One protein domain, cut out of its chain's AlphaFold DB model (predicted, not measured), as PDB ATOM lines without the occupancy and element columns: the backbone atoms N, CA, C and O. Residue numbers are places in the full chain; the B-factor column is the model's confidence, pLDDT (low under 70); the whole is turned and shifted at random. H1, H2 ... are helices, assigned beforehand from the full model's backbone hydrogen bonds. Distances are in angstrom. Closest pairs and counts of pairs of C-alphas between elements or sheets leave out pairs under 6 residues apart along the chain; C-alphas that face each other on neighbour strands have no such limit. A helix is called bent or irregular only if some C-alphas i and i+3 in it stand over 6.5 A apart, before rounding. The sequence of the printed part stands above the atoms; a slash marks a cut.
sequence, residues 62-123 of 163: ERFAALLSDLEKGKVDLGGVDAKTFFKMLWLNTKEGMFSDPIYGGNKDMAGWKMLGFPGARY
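AT A GLANCE: This is residues 62 to 123 of the 163 residues of the protein "Gluconate 2-dehydrogenase subunit 3 family protein" of Mesorhizobium sp. B2-3-12 (UniProt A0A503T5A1). A short helix, H1, packs on the first part of a long helix, H2, and a second short helix, H3, packs at its other end. H2 makes the shaft of a rod spanning 46 by 22 by 15 A. The printed part has 62 residues with three named helices, H1, H2, H3, and is all helix; it is only just loose, close to extended, with a radius of gyration of the C-alphas of 15.5 A.

HOW THE PARTS SIT: H1, residues 64 to 73, touches H2, residues 83 to 99, with residues 83 to 88 of H2 alone; the closest C-alphas, of Leu 71 and Ala 83, are 5.4 A apart. They run opposite ways at a steep tilt of 64 degrees. H3, residues 108 to 115, touches H2 with residues 98 to 99 of H2 alone, about perpendicular at 89 degrees; the closest C-alphas, of Phe 99 and Gly 112, are 5.3 A apart. H1 and H3 are apart. Every O i to N i+4 pair is within hydrogen-bond range in H1 and H2, but 2 of 4 in H3.

IN THESE COORDINATES: H1 begins with C-alpha 64 at (-42.426, 30.668, 34.134) and is 14.2 A long. H2 measures 24.5 A. H3, 12.1 A, is irregular, with C-alphas 109 and 112 8.5 A apart, and ends with C-alpha 115 at (-64.092, 34.443, 21.188).

THE WHOLE: The C-alphas farthest apart, of Gly 79 and Tyr 123, are 46.7 A apart. The printed part has no cut, and both links are short. Residues 62 and 122 to 123 have pLDDT under 70.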
ATOM      1  N   GLU A  62     -37.259  30.174  38.509       65.44
ATOM      2  CA  GLU A  62     -38.114  31.340  38.321       65.44
ATOM      3  C   GLU A  62     -39.486  30.866  37.843       65.44
ATOM      4  O   GLU A  62     -39.604  29.977  36.992       65.44
ATOM      5  N   ARG A  63     -40.550  31.452  38.403       80.12
ATOM      6  CA  ARG A  63     -41.895  31.189  37.891       80.12
ATOM      7  C   ARG A  63     -41.866  31.459  36.393       80.12
ATOM      8  O   ARG A  63     -41.419  32.523  35.983       80.12
ATOM      9  N   PHE A  64     -42.403  30.540  35.595       81.12
ATOM     10  CA  PHE A  64     -42.426  30.668  34.134       81.12
ATOM     11  C   PHE A  64     -42.925  32.046  33.658       81.12
ATOM     12  O   PHE A  64     -42.397  32.607  32.706       81.12
ATOM     13  N   ALA A  65     -43.892  32.637  34.367       84.12
ATOM     14  CA  ALA A  65     -44.387  33.985  34.086       84.12
ATOM     15  C   ALA A  65     -43.331  35.097  34.272       84.12
ATOM     16  O   ALA A  65     -43.319  36.059  33.503       84.12
ATOM     17  N   ALA A  66     -42.456  34.981  35.275       85.56
ATOM     18  CA  ALA A  66     -41.354  35.916  35.502       85.56
ATOM     19  C   ALA A  66     -40.298  35.779  34.400       85.56
ATOM     20  O   ALA A  66     -40.003  36.765  33.729       85.56
ATOM     21  N   LEU A  67     -39.876  34.546  34.107       87.38
ATOM     22  CA  LEU A  67     -38.963  34.243  33.005       87.38
ATOM     23  C   LEU A  67     -39.482  34.792  31.667       87.38
ATOM     24  O   LEU A  67     -38.746  35.426  30.917       87.38
ATOM     25  N   LEU A  68     -40.771  34.597  31.374       88.56
ATOM     26  CA  LEU A  68     -41.392  35.104  30.152       88.56
ATOM     27  C   LEU A  68     -41.381  36.639  30.091       88.56
ATOM     28  O   LEU A  68     -41.109  37.214  29.038       88.56
ATOM     29  N   SER A  69     -41.616  37.298  31.229       90.06
ATOM     30  CA  SER A  69     -41.541  38.760  31.347       90.06
ATOM     31  C   SER A  69     -40.112  39.284  31.160       90.06
ATOM     32  O   SER A  69     -39.910  40.379  30.633       90.06
ATOM     33  N   ASP A  70     -39.107  38.527  31.595       90.12
ATOM     34  CA  ASP A  70     -37.704  38.902  31.440       90.12
ATOM     35  C   ASP A  70     -37.175  38.619  30.029       90.12
ATOM     36  O   ASP A  70     -36.378  39.410  29.514       90.12
ATOM     37  N   LEU A  71     -37.692  37.587  29.351       90.56
ATOM     38  CA  LEU A  71     -37.488  37.363  27.916       90.56
ATOM     39  C   LEU A  71     -38.062  38.516  27.081       90.56
ATOM     40  O   LEU A  71     -37.370  39.039  26.209       90.56
ATOM     41  N   GLU A  72     -39.282  38.973  27.382       91.06
ATOM     42  CA  GLU A  72     -39.898  40.136  26.724       91.06
ATOM     43  C   GLU A  72     -39.043  41.404  26.885       91.06
ATOM     44  O   GLU A  72     -38.814  42.157  25.932       91.06
ATOM     45  N   LYS A  73     -38.515  41.633  28.093       90.25
ATOM     46  CA  LYS A  73     -37.645  42.781  28.387       90.25
ATOM     47  C   LYS A  73     -36.236  42.624  27.813       90.25
ATOM     48  O   LYS A  73     -35.515  43.622  27.743       90.25
ATOM     49  N   GLY A  74     -35.853  41.428  27.364       87.38
ATOM     50  CA  GLY A  74     -34.509  41.113  26.876       87.38
ATOM     51  C   GLY A  74     -33.451  41.116  27.976       87.38
ATOM     52  O   GLY A  74     -32.319  41.512  27.719       87.38
ATOM     53  N   LYS A  75     -33.830  40.762  29.207       86.75
ATOM     54  CA  LYS A  75     -32.912  40.698  30.356       86.75
ATOM     55  C   LYS A  75     -32.189  39.358  30.474       86.75
ATOM     56  O   LYS A  75     -31.171  39.288  31.152       86.75
ATOM     57  N   VAL A  76     -32.732  38.318  29.848       85.00
ATOM     58  CA  VAL A  76     -32.142  36.980  29.844       85.00
ATOM     59  C   VAL A  76     -31.082  36.920  28.753       85.00
ATOM     60  O   VAL A  76     -31.387  37.145  27.579       85.00
ATOM     61  N   ASP A  77     -29.849  36.609  29.138       83.38
ATOM     62  CA  ASP A  77     -28.784  36.320  28.186       83.38
ATOM     63  C   ASP A  77     -28.901  34.867  27.715       83.38
ATOM     64  O   ASP A  77     -28.799  33.930  28.507       83.38
ATOM     65  N   LEU A  78     -29.148  34.686  26.417       84.56
ATOM     66  CA  LEU A  78     -29.280  33.376  25.778       84.56
ATOM     67  C   LEU A  78     -28.022  32.986  24.982       84.56
ATOM     68  O   LEU A  78     -28.100  32.141  24.090       84.56
ATOM     69  N   GLY A  79     -26.868  33.607  25.257       77.88
ATOM     70  CA  GLY A  79     -25.570  33.137  24.764       77.88
ATOM     71  C   GLY A  79     -25.414  33.193  23.242       77.88
ATOM     72  O   GLY A  79     -24.832  32.292  22.641       77.88
ATOM     73  N   GLY A  80     -25.956  34.235  22.606       81.31
ATOM     74  CA  GLY A  80     -25.892  34.436  21.150       81.31
ATOM     75  C   GLY A  80     -27.246  34.407  20.439       81.31
ATOM     76  O   GLY A  80     -27.308  34.659  19.235       81.31
ATOM     77  N   VAL A  81     -28.334  34.153  21.170       85.19
ATOM     78  CA  VAL A  81     -29.704  34.384  20.698       85.19
ATOM     79  C   VAL A  81     -30.238  35.679  21.302       85.19
ATOM     80  O   VAL A  81     -30.165  35.883  22.510       85.19
ATOM     81  N   ASP A  82     -30.820  36.549  20.478       88.31
ATOM     82  CA  ASP A  82     -31.537  37.713  20.998       88.31
ATOM     83  C   ASP A  82     -32.878  37.283  21.612       88.31
ATOM     84  O   ASP A  82     -33.804  36.864  20.906       88.31
ATOM     85  N   ALA A  83     -32.984  37.407  22.937       90.44
ATOM     86  CA  ALA A  83     -34.168  37.025  23.703       90.44
ATOM     87  C   ALA A  83     -35.432  37.763  23.235       90.44
ATOM     88  O   ALA A  83     -36.497  37.151  23.126       90.44
ATOM     89  N   LYS A  84     -35.312  39.049  22.874       89.56
ATOM     90  CA  LYS A  84     -36.448  39.834  22.368       89.56
ATOM     91  C   LYS A  84     -36.944  39.306  21.032       89.56
ATOM     92  O   LYS A  84     -38.149  39.155  20.845       89.56
ATOM     93  N   THR A  85     -36.036  39.014  20.106       89.19
ATOM     94  CA  THR A  85     -36.376  38.433  18.802       89.19
ATOM     95  C   THR A  85     -37.071  37.083  18.963       89.19
ATOM     96  O   THR A  85     -38.109  36.857  18.336       89.19
ATOM     97  N   PHE A  86     -36.557  36.208  19.834       92.06
ATOM     98  CA  PHE A  86     -37.213  34.937  20.141       92.06
ATOM     99  C   PHE A  86     -38.619  35.146  20.719       92.06
ATOM    100  O   PHE A  86     -39.578  34.564  20.212       92.06
ATOM    101  N   PHE A  87     -38.770  36.021  21.717       92.75
ATOM    102  CA  PHE A  87     -40.068  36.305  22.330       92.75
ATOM    103  C   PHE A  87     -41.076  36.876  21.323       92.75
ATOM    104  O   PHE A  87     -42.210  36.401  21.250       92.75
ATOM    105  N   LYS A  88     -40.666  37.847  20.493       91.56
ATOM    106  CA  LYS A  88     -41.505  38.416  19.424       91.56
ATOM    107  C   LYS A  88     -41.997  37.323  18.465       91.56
ATOM    108  O   LYS A  88     -43.178  37.306  18.115       91.56
ATOM    109  N   MET A  89     -41.120  36.396  18.073       91.88
ATOM    110  CA  MET A  89     -41.475  35.279  17.191       91.88
ATOM    111  C   MET A  89     -42.418  34.282  17.875       91.88
ATOM    112  O   MET A  89     -43.427  33.892  17.291       91.88
ATOM    113  N   LEU A  90     -42.137  33.919  19.129       92.75
ATOM    114  CA  LEU A  90     -42.999  33.050  19.926       92.75
ATOM    115  C   LEU A  90     -44.404  33.637  20.079       92.75
ATOM    116  O   LEU A  90     -45.398  32.929  19.899       92.75
ATOM    117  N   TRP A  91     -44.490  34.936  20.362       92.19
ATOM    118  CA  TRP A  91     -45.753  35.647  20.482       92.19
ATOM    119  C   TRP A  91     -46.541  35.652  19.172       92.19
ATOM    120  O   TRP A  91     -47.739  35.363  19.168       92.19
ATOM    121  N   LEU A  92     -45.875  35.934  18.049       92.06
ATOM    122  CA  LEU A  92     -46.498  35.899  16.729       92.06
ATOM    123  C   LEU A  92     -47.071  34.509  16.419       92.06
ATOM    124  O   LEU A  92     -48.265  34.395  16.157       92.06
ATOM    125  N   ASN A  93     -46.258  33.460  16.554       92.88
ATOM    126  CA  ASN A  93     -46.664  32.084  16.256       92.88
ATOM    127  C   ASN A  93     -47.782  31.589  17.187       92.88
ATOM    128  O   ASN A  93     -48.643  30.811  16.777       92.88
ATOM    129  N   THR A  94     -47.813  32.071  18.433       91.94
ATOM    130  CA  THR A  94     -48.897  31.779  19.381       91.94
ATOM    131  C   THR A  94     -50.209  32.419  18.938       91.94
ATOM    132  O   THR A  94     -51.243  31.755  18.952       91.94
ATOM    133  N   LYS A  95     -50.182  33.687  18.502       91.56
ATOM    134  CA  LYS A  95     -51.369  34.354  17.946       91.56
ATOM    135  C   LYS A  95     -51.856  33.659  16.676       91.56
ATOM    136  O   LYS A  95     -53.048  33.402  16.554       91.56
ATOM    137  N   GLU A  96     -50.950  33.327  15.760       91.19
ATOM    138  CA  GLU A  96     -51.295  32.612  14.527       91.19
ATOM    139  C   GLU A  96     -51.939  31.262  14.836       91.19
ATOM    140  O   GLU A  96     -53.030  30.985  14.347       91.19
ATOM    141  N   GLY A  97     -51.341  30.470  15.729       90.25
ATOM    142  CA  GLY A  97     -51.931  29.211  16.169       90.25
ATOM    143  C   GLY A  97     -53.285  29.403  16.856       90.25
ATOM    144  O   GLY A  97     -54.180  28.579  16.666       90.25
ATOM    145  N   MET A  98     -53.465  30.485  17.626       89.44
ATOM    146  CA  MET A  98     -54.717  30.776  18.336       89.44
ATOM    147  C   MET A  98     -55.898  30.986  17.386       89.44
ATOM    148  O   MET A  98     -57.009  30.546  17.678       89.44
ATOM    149  N   PHE A  99     -55.648  31.637  16.251       89.00
ATOM    150  CA  PHE A  99     -56.682  32.040  15.300       89.00
ATOM    151  C   PHE A  99     -56.659  31.262  13.979       89.00
ATOM    152  O   PHE A  99     -57.500  31.525  13.115       89.00
ATOM    153  N   SER A 100     -55.747  30.300  13.816       87.88
ATOM    154  CA  SER A 100     -55.690  29.442  12.632       87.88
ATOM    155  C   SER A 100     -56.955  28.594  12.480       87.88
ATOM    156  O   SER A 100     -57.754  28.442  13.406       87.88
ATOM    157  N   ASP A 101     -57.120  27.973  11.314       86.69
ATOM    158  CA  ASP A 101     -58.087  26.886  11.176       86.69
ATOM    159  C   ASP A 101     -57.676  25.699  12.079       86.69
ATOM    160  O   ASP A 101     -56.479  25.369  12.133       86.69
ATOM    161  N   PRO A 102     -58.621  25.063  12.802       87.12
ATOM    162  CA  PRO A 102     -58.346  23.877  13.611       87.12
ATOM    163  C   PRO A 102     -57.641  22.734  12.859       87.12
ATOM    164  O   PRO A 102     -56.883  21.985  13.480       87.12
ATOM    165  N   ILE A 103     -57.838  22.601  11.538       86.62
ATOM    166  CA  ILE A 103     -57.222  21.544  10.715       86.62
ATOM    167  C   ILE A 103     -55.688  21.579  10.748       86.62
ATOM    168  O   ILE A 103     -55.040  20.544  10.616       86.62
ATOM    169  N   TYR A 104     -55.093  22.749  10.987       85.06
ATOM    170  CA  TYR A 104     -53.639  22.915  11.051       85.06
ATOM    171  C   TYR A 104     -53.045  22.587  12.435       85.06
ATOM    172  O   TYR A 104     -51.861  22.819  12.668       85.06
ATOM    173  N   GLY A 105     -53.841  22.067  13.380       82.56
ATOM    174  CA  GLY A 105     -53.385  21.741  14.742       82.56
ATOM    175  C   GLY A 105     -53.361  22.938  15.710       82.56
ATOM    176  O   GLY A 105     -52.877  22.841  16.852       82.56
ATOM    177  N   GLY A 106     -53.883  24.084  15.270       87.12
ATOM    178  CA  GLY A 106     -54.150  25.273  16.081       87.12
ATOM    179  C   GLY A 106     -55.600  25.323  16.569       87.12
ATOM    180  O   GLY A 106     -56.308  24.325  16.489       87.12
ATOM    181  N   ASN A 107     -56.009  26.459  17.139       88.56
ATOM    182  CA  ASN A 107     -57.400  26.844  17.428       88.56
ATOM    183  C   ASN A 107     -58.350  25.700  17.818       88.56
ATOM    184  O   ASN A 107     -59.401  25.487  17.209       88.56
ATOM    185  N   LYS A 108     -57.963  24.928  18.842       85.06
ATOM    186  CA  LYS A 108     -58.734  23.760  19.270       85.06
ATOM    187  C   LYS A 108     -60.171  24.170  19.607       85.06
ATOM    188  O   LYS A 108     -60.407  25.189  20.253       85.06
ATOM    189  N   ASP A 109     -61.120  23.365  19.133       84.25
ATOM    190  CA  ASP A 109     -62.562  23.554  19.312       84.25
ATOM    191  C   ASP A 109     -63.067  24.924  18.823       84.25
ATOM    192  O   ASP A 109     -64.120  25.393  19.268       84.25
ATOM    193  N   MET A 110     -62.321  25.556  17.905       86.50
ATOM    194  CA  MET A 110     -62.587  26.894  17.373       86.50
ATOM    195  C   MET A 110     -62.636  27.964  18.475       86.50
ATOM    196  O   MET A 110     -63.362  28.945  18.345       86.50
ATOM    197  N   ALA A 111     -61.911  27.780  19.585       86.94
ATOM    198  CA  ALA A 111     -61.965  28.668  20.748       86.94
ATOM    199  C   ALA A 111     -61.657  30.137  20.404       86.94
ATOM    200  O   ALA A 111     -62.386  31.031  20.832       86.94
ATOM    201  N   GLY A 112     -60.630  30.391  19.588       85.75
ATOM    202  CA  GLY A 112     -60.285  31.738  19.128       85.75
ATOM    203  C   GLY A 112     -61.350  32.336  18.213       85.75
ATOM    204  O   GLY A 112     -61.682  33.512  18.326       85.75
ATOM    205  N   TRP A 113     -61.958  31.522  17.354       89.19
ATOM    206  CA  TRP A 113     -63.053  31.971  16.490       89.19
ATOM    207  C   TRP A 113     -64.317  32.285  17.287       89.19
ATOM    208  O   TRP A 113     -64.914  33.339  17.093       89.19
ATOM    209  N   LYS A 114     -64.671  31.432  18.251       88.19
ATOM    210  CA  LYS A 114     -65.791  31.643  19.175       88.19
ATOM    211  C   LYS A 114     -65.622  32.923  19.988       88.19
ATOM    212  O   LYS A 114     -66.584  33.669  20.123       88.19
ATOM    213  N   MET A 115     -64.409  33.200  20.474       87.31
ATOM    214  CA  MET A 115     -64.092  34.443  21.188       87.31
ATOM    215  C   MET A 115     -64.380  35.690  20.338       87.31
ATOM    216  O   MET A 115     -64.835  36.697  20.868       87.31
ATOM    217  N   LEU A 116     -64.141  35.618  19.028       86.12
ATOM    218  CA  LEU A 116     -64.390  36.714  18.089       86.12
ATOM    219  C   LEU A 116     -65.810  36.705  17.495       86.12
ATOM    220  O   LEU A 116     -66.130  37.562  16.677       86.12
ATOM    221  N   GLY A 117     -66.653  35.731  17.853       84.69
ATOM    222  CA  GLY A 117     -67.965  35.538  17.229       84.69
ATOM    223  C   GLY A 117     -67.903  35.052  15.774       84.69
ATOM    224  O   GLY A 117     -68.895  35.142  15.053       84.69
ATOM    225  N   PHE A 118     -66.760  34.532  15.320       83.56
ATOM    226  CA  PHE A 118     -66.608  33.977  13.980       83.56
ATOM    227  C   PHE A 118     -67.198  32.553  13.921       83.56
ATOM    228  O   PHE A 118     -66.759  31.678  14.669       83.56
ATOM    229  N   PRO A 119     -68.172  32.280  13.032       77.12
ATOM    230  CA  PRO A 119     -68.893  31.003  12.995       77.12
ATOM    231  C   PRO A 119     -68.100  29.849  12.355       77.12
ATOM    232  O   PRO A 119     -68.591  28.724  12.322       77.12
ATOM    233  N   GLY A 120     -66.901  30.123  11.837       76.12
ATOM    234  CA  GLY A 120     -66.050  29.165  11.139       76.12
ATOM    235  C   GLY A 120     -65.909  29.455   9.647       76.12
ATOM    236  O   GLY A 120     -66.694  30.203   9.059       76.12
ATOM    237  N   ALA A 121     -64.876  28.879   9.029       73.19
ATOM    238  CA  ALA A 121     -64.642  29.022   7.599       73.19
ATOM    239  C   ALA A 121     -65.760  28.317   6.813       73.19
ATOM    240  O   ALA A 121     -65.933  27.101   6.898       73.19
ATOM    241  N   ARG A 122     -66.544  29.077   6.036       69.12
ATOM    242  CA  ARG A 122     -67.477  28.496   5.066       69.12
ATOM    243  C   ARG A 122     -66.745  28.264   3.754       69.12
ATOM    244  O   ARG A 122     -66.459  29.211   3.026       69.12
ATOM    245  N   TYR A 123     -66.472  27.004   3.446       58.31
ATOM    246  CA  TYR A 123     -65.933  26.612   2.150       58.31
ATOM    247  C   TYR A 123     -67.077  26.510   1.137       58.31
ATOM    248  O   TYR A 123     -67.856  25.559   1.164       58.31
TER     249      TYR A 123